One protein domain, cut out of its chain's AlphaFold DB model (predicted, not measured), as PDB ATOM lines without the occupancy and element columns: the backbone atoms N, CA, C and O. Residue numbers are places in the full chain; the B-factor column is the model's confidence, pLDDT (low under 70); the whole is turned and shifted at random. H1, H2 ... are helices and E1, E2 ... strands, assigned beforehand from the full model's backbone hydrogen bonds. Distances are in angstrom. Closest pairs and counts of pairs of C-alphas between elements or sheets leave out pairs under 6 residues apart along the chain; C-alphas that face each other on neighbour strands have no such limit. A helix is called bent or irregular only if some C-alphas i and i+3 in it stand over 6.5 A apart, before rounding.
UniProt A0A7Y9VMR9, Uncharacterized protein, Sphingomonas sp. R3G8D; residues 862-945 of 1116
ATOM      1  N   PRO A 862      -8.155  43.835  19.384       87.31
ATOM      2  CA  PRO A 862      -8.275  43.453  17.972       87.31
ATOM      3  C   PRO A 862      -7.249  44.120  17.052       87.31
ATOM      4  O   PRO A 862      -6.575  43.448  16.277       87.31
ATOM      5  N   ARG A 863      -7.044  45.438  17.186       84.69
ATOM      6  CA  ARG A 863      -6.063  46.176  16.374       84.69
ATOM      7  C   ARG A 863      -4.617  45.750  16.615       84.69
ATOM      8  O   ARG A 863      -3.895  45.548  15.644       84.69
ATOM      9  N   ARG A 864      -4.200  45.581  17.875       84.06
ATOM     10  CA  ARG A 864      -2.858  45.075  18.214       84.06
ATOM     11  C   ARG A 864      -2.647  43.700  17.585       84.06
ATOM     12  O   ARG A 864      -1.655  43.472  16.901       84.06
ATOM     13  N   LEU A 865      -3.622  42.811  17.758       87.19
ATOM     14  CA  LEU A 865      -3.568  41.455  17.223       87.19
ATOM     15  C   LEU A 865      -3.480  41.447  15.692       87.19
ATOM     16  O   LEU A 865      -2.603  40.785  15.147       87.19
ATOM     17  N   LYS A 866      -4.306  42.246  15.002       87.62
ATOM     18  CA  LYS A 866      -4.253  42.423  13.543       87.62
ATOM     19  C   LYS A 866      -2.873  42.866  13.063       87.62
ATOM     20  O   LYS A 866      -2.341  42.268  12.131       87.62
ATOM     21  N   ILE A 867      -2.297  43.893  13.698       83.31
ATOM     22  CA  ILE A 867      -0.981  44.434  13.326       83.31
ATOM     23  C   ILE A 867       0.080  43.352  13.458       83.31
ATOM     24  O   ILE A 867       0.749  43.040  12.480       83.31
ATOM     25  N   HIS A 868       0.214  42.739  14.630       83.25
ATOM     26  CA  HIS A 868       1.281  41.772  14.866       83.25
ATOM     27  C   HIS A 868       1.088  40.465  14.081       83.25
ATOM     28  O   HIS A 868       2.063  39.899  13.588       83.25
ATOM     29  N   ALA A 869      -0.152  39.993  13.906       85.06
ATOM     30  CA  ALA A 869      -0.429  38.787  13.127       85.06
ATOM     31  C   ALA A 869      -0.152  38.989  11.627       85.06
ATOM     32  O   ALA A 869       0.331  38.069  10.959       85.06
ATOM     33  N   ALA A 870      -0.439  40.180  11.088       85.00
ATOM     34  CA  ALA A 870      -0.296  40.461   9.663       85.00
ATOM     35  C   ALA A 870       1.046  41.089   9.272       85.00
ATOM     36  O   ALA A 870       1.489  40.864   8.146       85.00
ATOM     37  N   ALA A 871       1.712  41.841  10.154       80.06
ATOM     38  CA  ALA A 871       2.917  42.611   9.828       80.06
ATOM     39  C   ALA A 871       4.028  41.777   9.161       80.06
ATOM     40  O   ALA A 871       4.533  42.219   8.128       80.06
ATOM     41  N   PRO A 872       4.367  40.554   9.622       80.19
ATOM     42  CA  PRO A 872       5.375  39.735   8.946       80.19
ATOM     43  C   PRO A 872       4.982  39.349   7.512       80.19
ATOM     44  O   PRO A 872       5.827  39.329   6.616       80.19
ATOM     45  N   LEU A 873       3.698  39.050   7.281       85.00
ATOM     46  CA  LEU A 873       3.179  38.686   5.960       85.00
ATOM     47  C   LEU A 873       3.084  39.913   5.043       85.00
ATOM     48  O   LEU A 873       3.500  39.837   3.894       85.00
ATOM     49  N   LEU A 874       2.615  41.054   5.555       85.25
ATOM     50  CA  LEU A 874       2.566  42.321   4.820       85.25
ATOM     51  C   LEU A 874       3.971  42.805   4.442       85.25
ATOM     52  O   LEU A 874       4.175  43.227   3.309       85.25
ATOM     53  N   ALA A 875       4.959  42.654   5.328       82.69
ATOM     54  CA  ALA A 875       6.358  42.952   5.026       82.69
ATOM     55  C   ALA A 875       6.937  42.019   3.953       82.69
ATOM     56  O   ALA A 875       7.745  42.441   3.130       82.69
ATOM     57  N   ALA A 876       6.520  40.749   3.927       82.25
ATOM     58  CA  ALA A 876       6.904  39.821   2.869       82.25
ATOM     59  C   ALA A 876       6.229  40.153   1.527       82.25
ATOM     60  O   ALA A 876       6.888  40.074   0.493       82.25
ATOM     61  N   LEU A 877       4.952  40.552   1.543       82.44
ATOM     62  CA  LEU A 877       4.198  40.992   0.364       82.44
ATOM     63  C   LEU A 877       4.719  42.327  -0.187       82.44
ATOM     64  O   LEU A 877       4.768  42.512  -1.396       82.44
ATOM     65  N   ALA A 878       5.174  43.242   0.670       83.44
ATOM     66  CA  ALA A 878       5.702  44.539   0.246       83.44
ATOM     67  C   ALA A 878       7.010  44.447  -0.562       83.44
ATOM     68  O   ALA A 878       7.382  45.402  -1.240       83.44
ATOM     69  N   LYS A 879       7.699  43.296  -0.512       83.12
ATOM     70  CA  LYS A 879       8.891  43.021  -1.334       83.12
ATOM     71  C   LYS A 879       8.556  42.708  -2.794       83.12
ATOM     72  O   LYS A 879       9.455  42.747  -3.629       83.12
ATOM     73  N   ASP A 880       7.305  42.364  -3.091       79.06
ATOM     74  CA  ASP A 880       6.811  42.169  -4.449       79.06
ATOM     75  C   ASP A 880       6.127  43.458  -4.928       79.06
ATOM     76  O   ASP A 880       5.179  43.944  -4.309       79.06
ATOM     77  N   GLU A 881       6.607  44.014  -6.043       77.88
ATOM     78  CA  GLU A 881       6.083  45.255  -6.628       77.88
ATOM     79  C   GLU A 881       4.589  45.168  -6.966       77.88
ATOM     80  O   GLU A 881       3.887  46.174  -6.910       77.88
ATOM     81  N   ALA A 882       4.060  43.976  -7.256       76.75
ATOM     82  CA  ALA A 882       2.634  43.812  -7.538       76.75
ATOM     83  C   ALA A 882       1.736  44.019  -6.302       76.75
ATOM     84  O   ALA A 882       0.549  44.311  -6.450       76.75
ATOM     85  N   THR A 883       2.276  43.860  -5.088       78.44
ATOM     86  CA  THR A 883       1.524  43.924  -3.820       78.44
ATOM     87  C   THR A 883       1.982  45.028  -2.873       78.44
ATOM     88  O   THR A 883       1.374  45.206  -1.815       78.44
ATOM     89  N   LYS A 884       3.013  45.789  -3.249       82.00
ATOM     90  CA  LYS A 884       3.638  46.825  -2.421       82.00
ATOM     91  C   LYS A 884       2.658  47.893  -1.931       82.00
ATOM     92  O   LYS A 884       2.558  48.108  -0.724       82.00
ATOM     93  N   ASP A 885       1.897  48.506  -2.835       81.44
ATOM     94  CA  ASP A 885       0.960  49.584  -2.483       81.44
ATOM     95  C   ASP A 885      -0.203  49.075  -1.618       81.44
ATOM     96  O   ASP A 885      -0.532  49.670  -0.594       81.44
ATOM     97  N   ALA A 886      -0.762  47.908  -1.953       78.62
ATOM     98  CA  ALA A 886      -1.838  47.296  -1.175       78.62
ATOM     99  C   ALA A 886      -1.393  46.931   0.253       78.62
ATOM    100  O   ALA A 886      -2.157  47.103   1.204       78.62
ATOM    101  N   ALA A 887      -0.155  46.449   0.419       80.00
ATOM    102  CA  ALA A 887       0.415  46.168   1.732       80.00
ATOM    103  C   ALA A 887       0.629  47.459   2.546       80.00
ATOM    104  O   ALA A 887       0.302  47.486   3.735       80.00
ATOM    105  N   ARG A 888       1.112  48.534   1.905       83.25
ATOM    106  CA  ARG A 888       1.301  49.861   2.522       83.25
ATOM    107  C   ARG A 888      -0.014  50.451   3.029       83.25
ATOM    108  O   ARG A 888      -0.097  50.813   4.202       83.25
ATOM    109  N   ASP A 889      -1.045  50.481   2.188       81.75
ATOM    110  CA  ASP A 889      -2.363  51.014   2.552       81.75
ATOM    111  C   ASP A 889      -2.960  50.274   3.757       81.75
ATOM    112  O   ASP A 889      -3.507  50.890   4.676       81.75
ATOM    113  N   ARG A 890      -2.804  48.944   3.808       82.19
ATOM    114  CA  ARG A 890      -3.325  48.131   4.915       82.19
ATOM    115  C   ARG A 890      -2.604  48.365   6.232       82.19
ATOM    116  O   ARG A 890      -3.261  48.424   7.267       82.19
ATOM    117  N   VAL A 891      -1.286  48.544   6.208       78.69
ATOM    118  CA  VAL A 891      -0.533  48.891   7.419       78.69
ATOM    119  C   VAL A 891      -0.917  50.280   7.931       78.69
ATOM    120  O   VAL A 891      -1.132  50.437   9.134       78.69
ATOM    121  N   LEU A 892      -1.087  51.270   7.046       76.38
ATOM    122  CA  LEU A 892      -1.523  52.616   7.444       76.38
ATOM    123  C   LEU A 892      -2.909  52.609   8.094       76.38
ATOM    124  O   LEU A 892      -3.096  53.269   9.115       76.38
ATOM    125  N   MET A 893      -3.854  51.834   7.555       77.62
ATOM    126  CA  MET A 893      -5.189  51.685   8.149       77.62
ATOM    127  C   MET A 893      -5.159  51.087   9.559       77.62
ATOM    128  O   MET A 893      -6.008  51.417  10.382       77.62
ATOM    129  N   LEU A 894      -4.203  50.205   9.852       76.81
ATOM    130  CA  LEU A 894      -4.098  49.581  11.170       76.81
ATOM    131  C   LEU A 894      -3.399  50.485  12.197       76.81
ATOM    132  O   LEU A 894      -3.780  50.485  13.370       76.81
ATOM    133  N   LEU A 895      -2.396  51.254  11.763       72.94
ATOM    134  CA  LEU A 895      -1.578  52.105  12.636       72.94
ATOM    135  C   LEU A 895      -2.185  53.480  12.913       72.94
ATOM    136  O   LEU A 895      -1.830  54.100  13.918       72.94
ATOM    137  N   MET A 896      -3.061  53.979  12.039       72.75
ATOM    138  CA  MET A 896      -3.556  55.351  12.126       72.75
ATOM    139  C   MET A 896      -5.066  55.428  12.334       72.75
ATOM    140  O   MET A 896      -5.848  54.781  11.646       72.75
ATOM    141  N   ASP A 897      -5.467  56.292  13.260       69.69
ATOM    142  CA  ASP A 897      -6.821  56.813  13.380       69.69
ATOM    143  C   ASP A 897      -6.903  58.198  12.735       69.69
ATOM    144  O   ASP A 897      -5.938  58.961  12.740       69.69
ATOM    145  N   PHE A 898      -8.074  58.555  12.213       64.25
ATOM    146  CA  PHE A 898      -8.330  59.893  11.684       64.25
ATOM    147  C   PHE A 898      -9.323  60.612  12.593       64.25
ATOM    148  O   PHE A 898     -10.515  60.314  12.583       64.25
ATOM    149  N   SER A 899      -8.829  61.576  13.373       56.34
ATOM    150  CA  SER A 899      -9.656  62.465  14.197       56.34
ATOM    151  C   SER A 899      -9.520  63.885  13.672       56.34
ATOM    152  O   SER A 899      -8.407  64.367  13.474       56.34
ATOM    153  N   GLU A 900     -10.646  64.550  13.404       59.44
ATOM    154  CA  GLU A 900     -10.677  65.923  12.865       59.44
ATOM    155  C   GLU A 900      -9.822  66.111  11.591       59.44
ATOM    156  O   GLU A 900      -9.236  67.166  11.347       59.44
ATOM    157  N   GLY A 901      -9.714  65.061  10.768       52.50
ATOM    158  CA  GLY A 901      -8.928  65.073   9.530       52.50
ATOM    159  C   GLY A 901      -7.411  64.998   9.727       52.50
ATOM    160  O   GLY A 901      -6.676  65.105   8.745       52.50
ATOM    161  N   ARG A 902      -6.924  64.796  10.960       48.41
ATOM    162  CA  ARG A 902      -5.505  64.563  11.245       48.41
ATOM    163  C   ARG A 902      -5.248  63.085  11.539       48.41
ATOM    164  O   ARG A 902      -5.989  62.495  12.329       48.41
ATOM    165  N   PRO A 903      -4.203  62.493  10.940       54.62
ATOM    166  CA  PRO A 903      -3.766  61.163  11.315       54.62
ATOM    167  C   PRO A 903      -3.169  61.190  12.726       54.62
ATOM    168  O   PRO A 903      -2.296  62.003  13.026       54.62
ATOM    169  N   MET A 904      -3.648  60.306  13.591       60.41
ATOM    170  CA  MET A 904      -3.115  60.068  14.928       60.41
ATOM    171  C   MET A 904      -2.733  58.599  15.059       60.41
ATOM    172  O   MET A 904      -3.416  57.732  14.523       60.41
ATOM    173  N   PHE A 905      -1.666  58.305  15.800       65.19
ATOM    174  CA  PHE A 905      -1.296  56.922  16.083       65.19
ATOM    175  C   PHE A 905      -2.400  56.243  16.905       65.19
ATOM    176  O   PHE A 905      -2.852  56.785  17.922       65.19
ATOM    177  N   ALA A 906      -2.851  55.072  16.461       68.38
ATOM    178  CA  ALA A 906      -3.951  54.366  17.099       68.38
ATOM    179  C   ALA A 906      -3.550  53.929  18.519       68.38
ATOM    180  O   ALA A 906      -2.676  53.083  18.699       68.38
ATOM    181  N   ARG A 907      -4.218  54.461  19.556       67.81
ATOM    182  CA  ARG A 907      -3.873  54.204  20.980       67.81
ATOM    183  C   ARG A 907      -3.845  52.722  21.362       67.81
ATOM    184  O   ARG A 907      -3.147  52.321  22.289       67.81
ATOM    185  N   ARG A 908      -4.669  51.922  20.680       70.56
ATOM    186  CA  ARG A 908      -4.804  50.475  20.897       70.56
ATOM    187  C   ARG A 908      -3.744  49.657  20.153       70.56
ATOM    188  O   ARG A 908      -3.638  48.468  20.423       70.56
ATOM    189  N   ALA A 909      -2.985  50.263  19.236       69.31
ATOM    190  CA  ALA A 909      -1.887  49.600  18.533       69.31
ATOM    191  C   ALA A 909      -0.644  49.451  19.425       69.31
ATOM    192  O   ALA A 909      -0.010  48.405  19.389       69.31
ATOM    193  N   SER A 910      -0.353  50.447  20.267       70.00
ATOM    194  CA  SER A 910       0.790  50.450  21.198       70.00
ATOM    195  C   SER A 910       0.504  49.769  22.539       70.00
ATOM    196  O   SER A 910       1.300  49.874  23.468       70.00
ATOM    197  N   HIS A 911      -0.669  49.151  22.708       76.44
ATOM    198  CA  HIS A 911      -1.073  48.620  24.007       76.44
ATOM    199  C   HIS A 911      -0.131  47.494  24.452       76.44
ATOM    200  O   HIS A 911       0.135  46.589  23.668       76.44
ATOM    201  N   GLY A 912       0.368  47.535  25.688       75.50
ATOM    202  CA  GLY A 912       1.302  46.534  26.214       75.50
ATOM    203  C   GLY A 912       2.685  46.487  25.540       75.50
ATOM    204  O   GLY A 912       3.424  45.537  25.768       75.50
ATOM    205  N   GLU A 913       3.076  47.469  24.728       77.31
ATOM    206  CA  GLU A 913       4.404  47.534  24.086       77.31
ATOM    207  C   GLU A 913       5.568  47.662  25.087       77.31
ATOM    208  O   GLU A 913       6.693  47.268  24.794       77.31
ATOM    209  N   LEU A 914       5.310  48.183  26.291       79.12
ATOM    210  CA  LEU A 914       6.316  48.310  27.353       79.12
ATOM    211  C   LEU A 914       6.424  47.059  28.241       79.12
ATOM    212  O   LEU A 914       7.174  47.066  29.219       79.12
ATOM    213  N   THR A 915       5.684  45.995  27.924       80.12
ATOM    214  CA  THR A 915       5.806  44.708  28.621       80.12
ATOM    215  C   THR A 915       7.129  44.025  28.264       80.12
ATOM    216  O   THR A 915       7.637  44.159  27.154       80.12
ATOM    217  N   HIS A 916       7.736  43.327  29.227       74.44
ATOM    218  CA  HIS A 916       9.101  42.797  29.091       74.44
ATOM    219  C   HIS A 916       9.180  41.268  29.171       74.44
ATOM    220  O   HIS A 916      10.213  40.699  28.820       74.44
ATOM    221  N   LEU A 917       8.118  40.591  29.624       87.12
ATOM    222  CA  LEU A 917       8.075  39.131  29.657       87.12
ATOM    223  C   LEU A 917       7.541  38.597  28.325       87.12
ATOM    224  O   LEU A 917       6.603  39.146  27.751       87.12
ATOM    225  N   ASN A 918       8.155  37.526  27.826       89.69
ATOM    226  CA  ASN A 918       7.716  36.832  26.620       89.69
ATOM    227  C   ASN A 918       7.959  35.323  26.759       89.69
ATOM    228  O   ASN A 918       8.819  34.741  26.096       89.69
ATOM    229  N   ALA A 919       7.232  34.693  27.679       90.44
ATOM    230  CA  ALA A 919       7.468  33.321  28.117       90.44
ATOM    231  C   ALA A 919       7.334  32.284  26.991       90.44
ATOM    232  O   ALA A 919       8.046  31.282  26.993       90.44
ATOM    233  N   MET A 920       6.439  32.514  26.024       91.44
ATOM    234  CA  MET A 920       6.219  31.605  24.888       91.44
ATOM    235  C   MET A 920       7.113  31.887  23.673       91.44
ATOM    236  O   MET A 920       7.071  31.120  22.712       91.44
ATOM    237  N   GLY A 921       7.853  33.003  23.653       88.56
ATOM    238  CA  GLY A 921       8.436  33.520  22.408       88.56
ATOM    239  C   GLY A 921       7.362  33.984  21.412       88.56
ATOM    240  O   GLY A 921       7.439  33.711  20.216       88.56
ATOM    241  N   SER A 922       6.320  34.634  21.926       89.88
ATOM    242  CA  SER A 922       5.236  35.242  21.165       89.88
ATOM    243  C   SER A 922       5.743  36.352  20.247       89.88
ATOM    244  O   SER A 922       6.522  37.208  20.673       89.88
ATOM    245  N   TYR A 923       5.222  36.396  19.019       86.19
ATOM    246  CA  TYR A 923       5.519  37.482  18.077       86.19
ATOM    247  C   TYR A 923       4.815  38.801  18.456       86.19
ATOM    248  O   TYR A 923       5.052  39.841  17.846       86.19
ATOM    249  N   LEU A 924       3.940  38.798  19.473       85.25
ATOM    250  CA  LEU A 924       3.379  40.033  20.043       85.25
ATOM    251  C   LEU A 924       4.432  40.864  20.792       85.25
ATOM    252  O   LEU A 924       4.196  42.044  21.044       85.25
ATOM    253  N   GLY A 925       5.565  40.250  21.151       77.25
ATOM    254  CA  GLY A 925       6.745  40.942  21.669       77.25
ATOM    255  C   GLY A 925       7.758  41.330  20.592       77.25
ATOM    256  O   GLY A 925       8.750  41.980  20.919       77.25
ATOM    257  N   ASP A 926       7.543  40.933  19.331       76.88
ATOM    258  CA  ASP A 926       8.391  41.386  18.230       76.88
ATOM    259  C   ASP A 926       8.149  42.877  17.982       76.88
ATOM    260  O   ASP A 926       7.037  43.391  18.138       76.88
ATOM    261  N   ASP A 927       9.199  43.570  17.552       69.31
ATOM    262  CA  ASP A 927       9.140  44.981  17.198       69.31
ATOM    263  C   ASP A 927       8.333  45.151  15.898       69.31
ATOM    264  O   ASP A 927       8.871  45.120  14.786       69.31
ATOM    265  N   ALA A 928       7.011  45.287  16.027       68.56
ATOM    266  CA  ALA A 928       6.124  45.509  14.891       68.56
ATOM    267  C   ALA A 928       6.545  46.751  14.091       68.56
ATOM    268  O   ALA A 928       6.400  46.755  12.866       68.56
ATOM    269  N   CYS A 929       7.132  47.759  14.746       65.62
ATOM    270  CA  CYS A 929       7.643  48.952  14.083       65.62
ATOM    271  C   CYS A 929       8.779  48.615  13.111       65.62
ATOM    272  O   CYS A 929       8.782  49.167  12.018       65.62
ATOM    273  N   GLN A 930       9.651  47.637  13.388       72.75
ATOM    274  CA  GLN A 930      10.662  47.193  12.409       72.75
ATOM    275  C   GLN A 930      10.042  46.601  11.138       72.75
ATOM    276  O   GLN A 930      10.514  46.855  10.027       72.75
ATOM    277  N   HIS A 931       8.975  45.807  11.270       74.69
ATOM    278  CA  HIS A 931       8.275  45.254  10.108       74.69
ATOM    279  C   HIS A 931       7.551  46.337   9.308       74.69
ATOM    280  O   HIS A 931       7.540  46.286   8.080       74.69
ATOM    281  N   VAL A 932       6.989  47.328   9.997       71.88
ATOM    282  CA  VAL A 932       6.376  48.506   9.382       71.88
ATOM    283  C   VAL A 932       7.433  49.353   8.670       71.88
ATOM    284  O   VAL A 932       7.261  49.686   7.502       71.88
ATOM    285  N   GLU A 933       8.567  49.645   9.306       74.19
ATOM    286  CA  GLU A 933       9.682  50.391   8.710       74.19
ATOM    287  C   GLU A 933      10.207  49.718   7.439       74.19
ATOM    288  O   GLU A 933      10.465  50.400   6.445       74.19
ATOM    289  N   ALA A 934      10.290  48.384   7.434       75.69
ATOM    290  CA  ALA A 934      10.687  47.606   6.263       75.69
ATOM    291  C   ALA A 934       9.707  47.723   5.077       75.69
ATOM    292  O   ALA A 934      10.100  47.462   3.946       75.69
ATOM    293  N   ILE A 935       8.447  48.104   5.312       78.25
ATOM    294  CA  ILE A 935       7.430  48.319   4.263       78.25
ATOM    295  C   ILE A 935       7.536  49.735   3.664       78.25
ATOM    296  O   ILE A 935       7.244  49.948   2.478       78.25
ATOM    297  N   PHE A 936       7.964  50.710   4.472       75.31
ATOM    298  CA  PHE A 936       8.044  52.126   4.096       75.31
ATOM    299  C   PHE A 936       9.459  52.614   3.763       75.31
ATOM    300  O   PHE A 936       9.622  53.805   3.539       75.31
ATOM    301  N   ASP A 937      10.478  51.749   3.720       70.12
ATOM    302  CA  ASP A 937      11.859  52.118   3.356       70.12
ATOM    303  C   ASP A 937      12.396  53.356   4.130       70.12
ATOM    304  O   ASP A 937      13.141  54.168   3.585       70.12
ATOM    305  N   GLN A 938      12.016  53.515   5.407       62.34
ATOM    306  CA  GLN A 938      12.332  54.679   6.267       62.34
ATOM    307  C   GLN A 938      11.672  56.025   5.874       62.34
ATOM    308  O   GLN A 938      12.011  57.062   6.447       62.34
ATOM    309  N   GLU A 939      10.691  56.044   4.965       61.47
ATOM    310  CA  GLU A 939       9.976  57.263   4.532       61.47
ATOM    311  C   GLU A 939       9.096  57.901   5.630       61.47
ATOM    312  O   GLU A 939       8.666  59.047   5.489       61.47
ATOM    313  N   VAL A 940       8.842  57.197   6.744       59.03
ATOM    314  CA  VAL A 940       7.966  57.656   7.838       59.03
ATOM    315  C   VAL A 940       8.746  57.785   9.161       59.03
ATOM    316  O   VAL A 940       8.638  56.927  10.037       59.03
ATOM    317  N   PRO A 941       9.520  58.871   9.361       47.84
ATOM    318  CA  PRO A 941      10.401  59.043  10.525       47.84
ATOM    319  C   PRO A 941       9.664  59.185  11.871       47.84
ATOM    320  O   PRO A 941      10.285  59.091  12.926       47.84
ATOM    321  N   TYR A 942       8.345  59.401  11.858       50.69
ATOM    322  CA  TYR A 942       7.519  59.574  13.061       50.69
ATOM    323  C   TYR A 942       7.033  58.254  13.679       50.69
ATOM    324  O   TYR A 942       6.502  58.277  14.784       50.69
ATOM    325  N   LEU A 943       7.204  57.123  12.985       51.12
ATOM    326  CA  LEU A 943       6.871  55.787  13.501       51.12
ATOM    327  C   LEU A 943       8.042  55.142  14.275       51.12
ATOM    328  O   LEU A 943       7.853  54.104  14.898       51.12
ATOM    329  N   ALA A 944       9.228  55.763  14.229       37.62
ATOM    330  CA  ALA A 944      10.515  55.176  14.610       37.62
ATOM    331  C   ALA A 944      11.006  55.401  16.064       37.62
ATOM    332  O   ALA A 944      11.809  54.591  16.538       37.62
ATOM    333  N   PRO A 945      10.624  56.447  16.836       49.41
ATOM    334  CA  PRO A 945      11.038  56.493  18.233       49.41
ATOM    335  C   PRO A 945      10.274  55.416  19.003       49.41
ATOM    336  O   PRO A 945       9.044  55.433  19.013       49.41
TER     337      PRO A 945
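This is residues 862 to 945 of the 1116 residues of an uncharacterized protein of Sphingomonas sp. R3G8D (UniProt A0A7Y9VMR9). A helical hairpin, H1 and H2, has a third helix, H3, packed on both of its arms, and the three make a small helical core. A two-stranded hairpin, E1 and E2, reaches away from this core straight off the end of H2, and a long loop, residues 906 to 927, swings out before the chain comes back to H3. The printed part has 84 residues, with three named helices and two named strands in the order H1, H2, E1, E2, H3; the sheet runs E1 - E2, antiparallel, and the class is mostly helix. The whole is compact, with a radius of gyration of the C-alphas of 13.0 A and spans of 37 by 34 by 23 A.

Start at the sheet, where E1, residues 896 to 899, and E2, residues 902 to 905, form an antiparallel hairpin at 137 degrees. Look there for N 897 and O 904, 2.8 A apart, and N 904 and O 897, also 2.8 A, both within hydrogen-bond range. H2, residues 884 to 895, joins E1 by a tight link; the closest C-alphas of H2 and E2, those of Leu 895 and Phe 905, are 5.9 A apart. Move on to H1, residues 862 to 877, which touches H2, closest at the C-alphas of Leu 874 and Ala 887, 5.4 A. These two form a helical hairpin, opposite ways at a shallow tilt of 18 degrees. H3, residues 928 to 936, touches H1 at the C-alphas of Ala 875 and Ile 935, 5.5 A, the same way at a steep tilt of 43 degrees. H3 also touches H2, closest at the C-alphas of Arg 888 and Ile 935, 6.6 A, opposite ways at a tilt of 38 degrees, only just steep. The helix packing is mostly crossed, but only just, with 1 of 3 touching pairs at a shallow tilt. H1 is apart from both strands, and E1 is apart from H3. In H2 and H3 each O i to N i+4 pair is within hydrogen-bond range; in H1, 10 of 12 are.

Find C-alpha 896 at (-3.556, 55.351, 12.126), where E1 begins; it is 9.6 A long, and E2 is 10.0 A. H2 runs 16.8 A. H1 begins at C-alpha 862, (-8.275, 43.453, 17.972), and runs 21.7 A; it is irregular, with C-alphas 869 and 872 7.2 A apart and a kink of 42 degrees near residue 871. H3 runs 12.8 A, to C-alpha 936 at (8.044, 52.126, 4.096).

The two C-alphas farthest apart, those of Glu 900 and Ala 919, are 40.3 A apart. The printed part has no cut. The link from E2 to H3, 22 residues, is long. The mean pLDDT of the printed part is 74.6; look for values under 70 at residues 897 to 907, 909, 927 to 929 and 938 to 945.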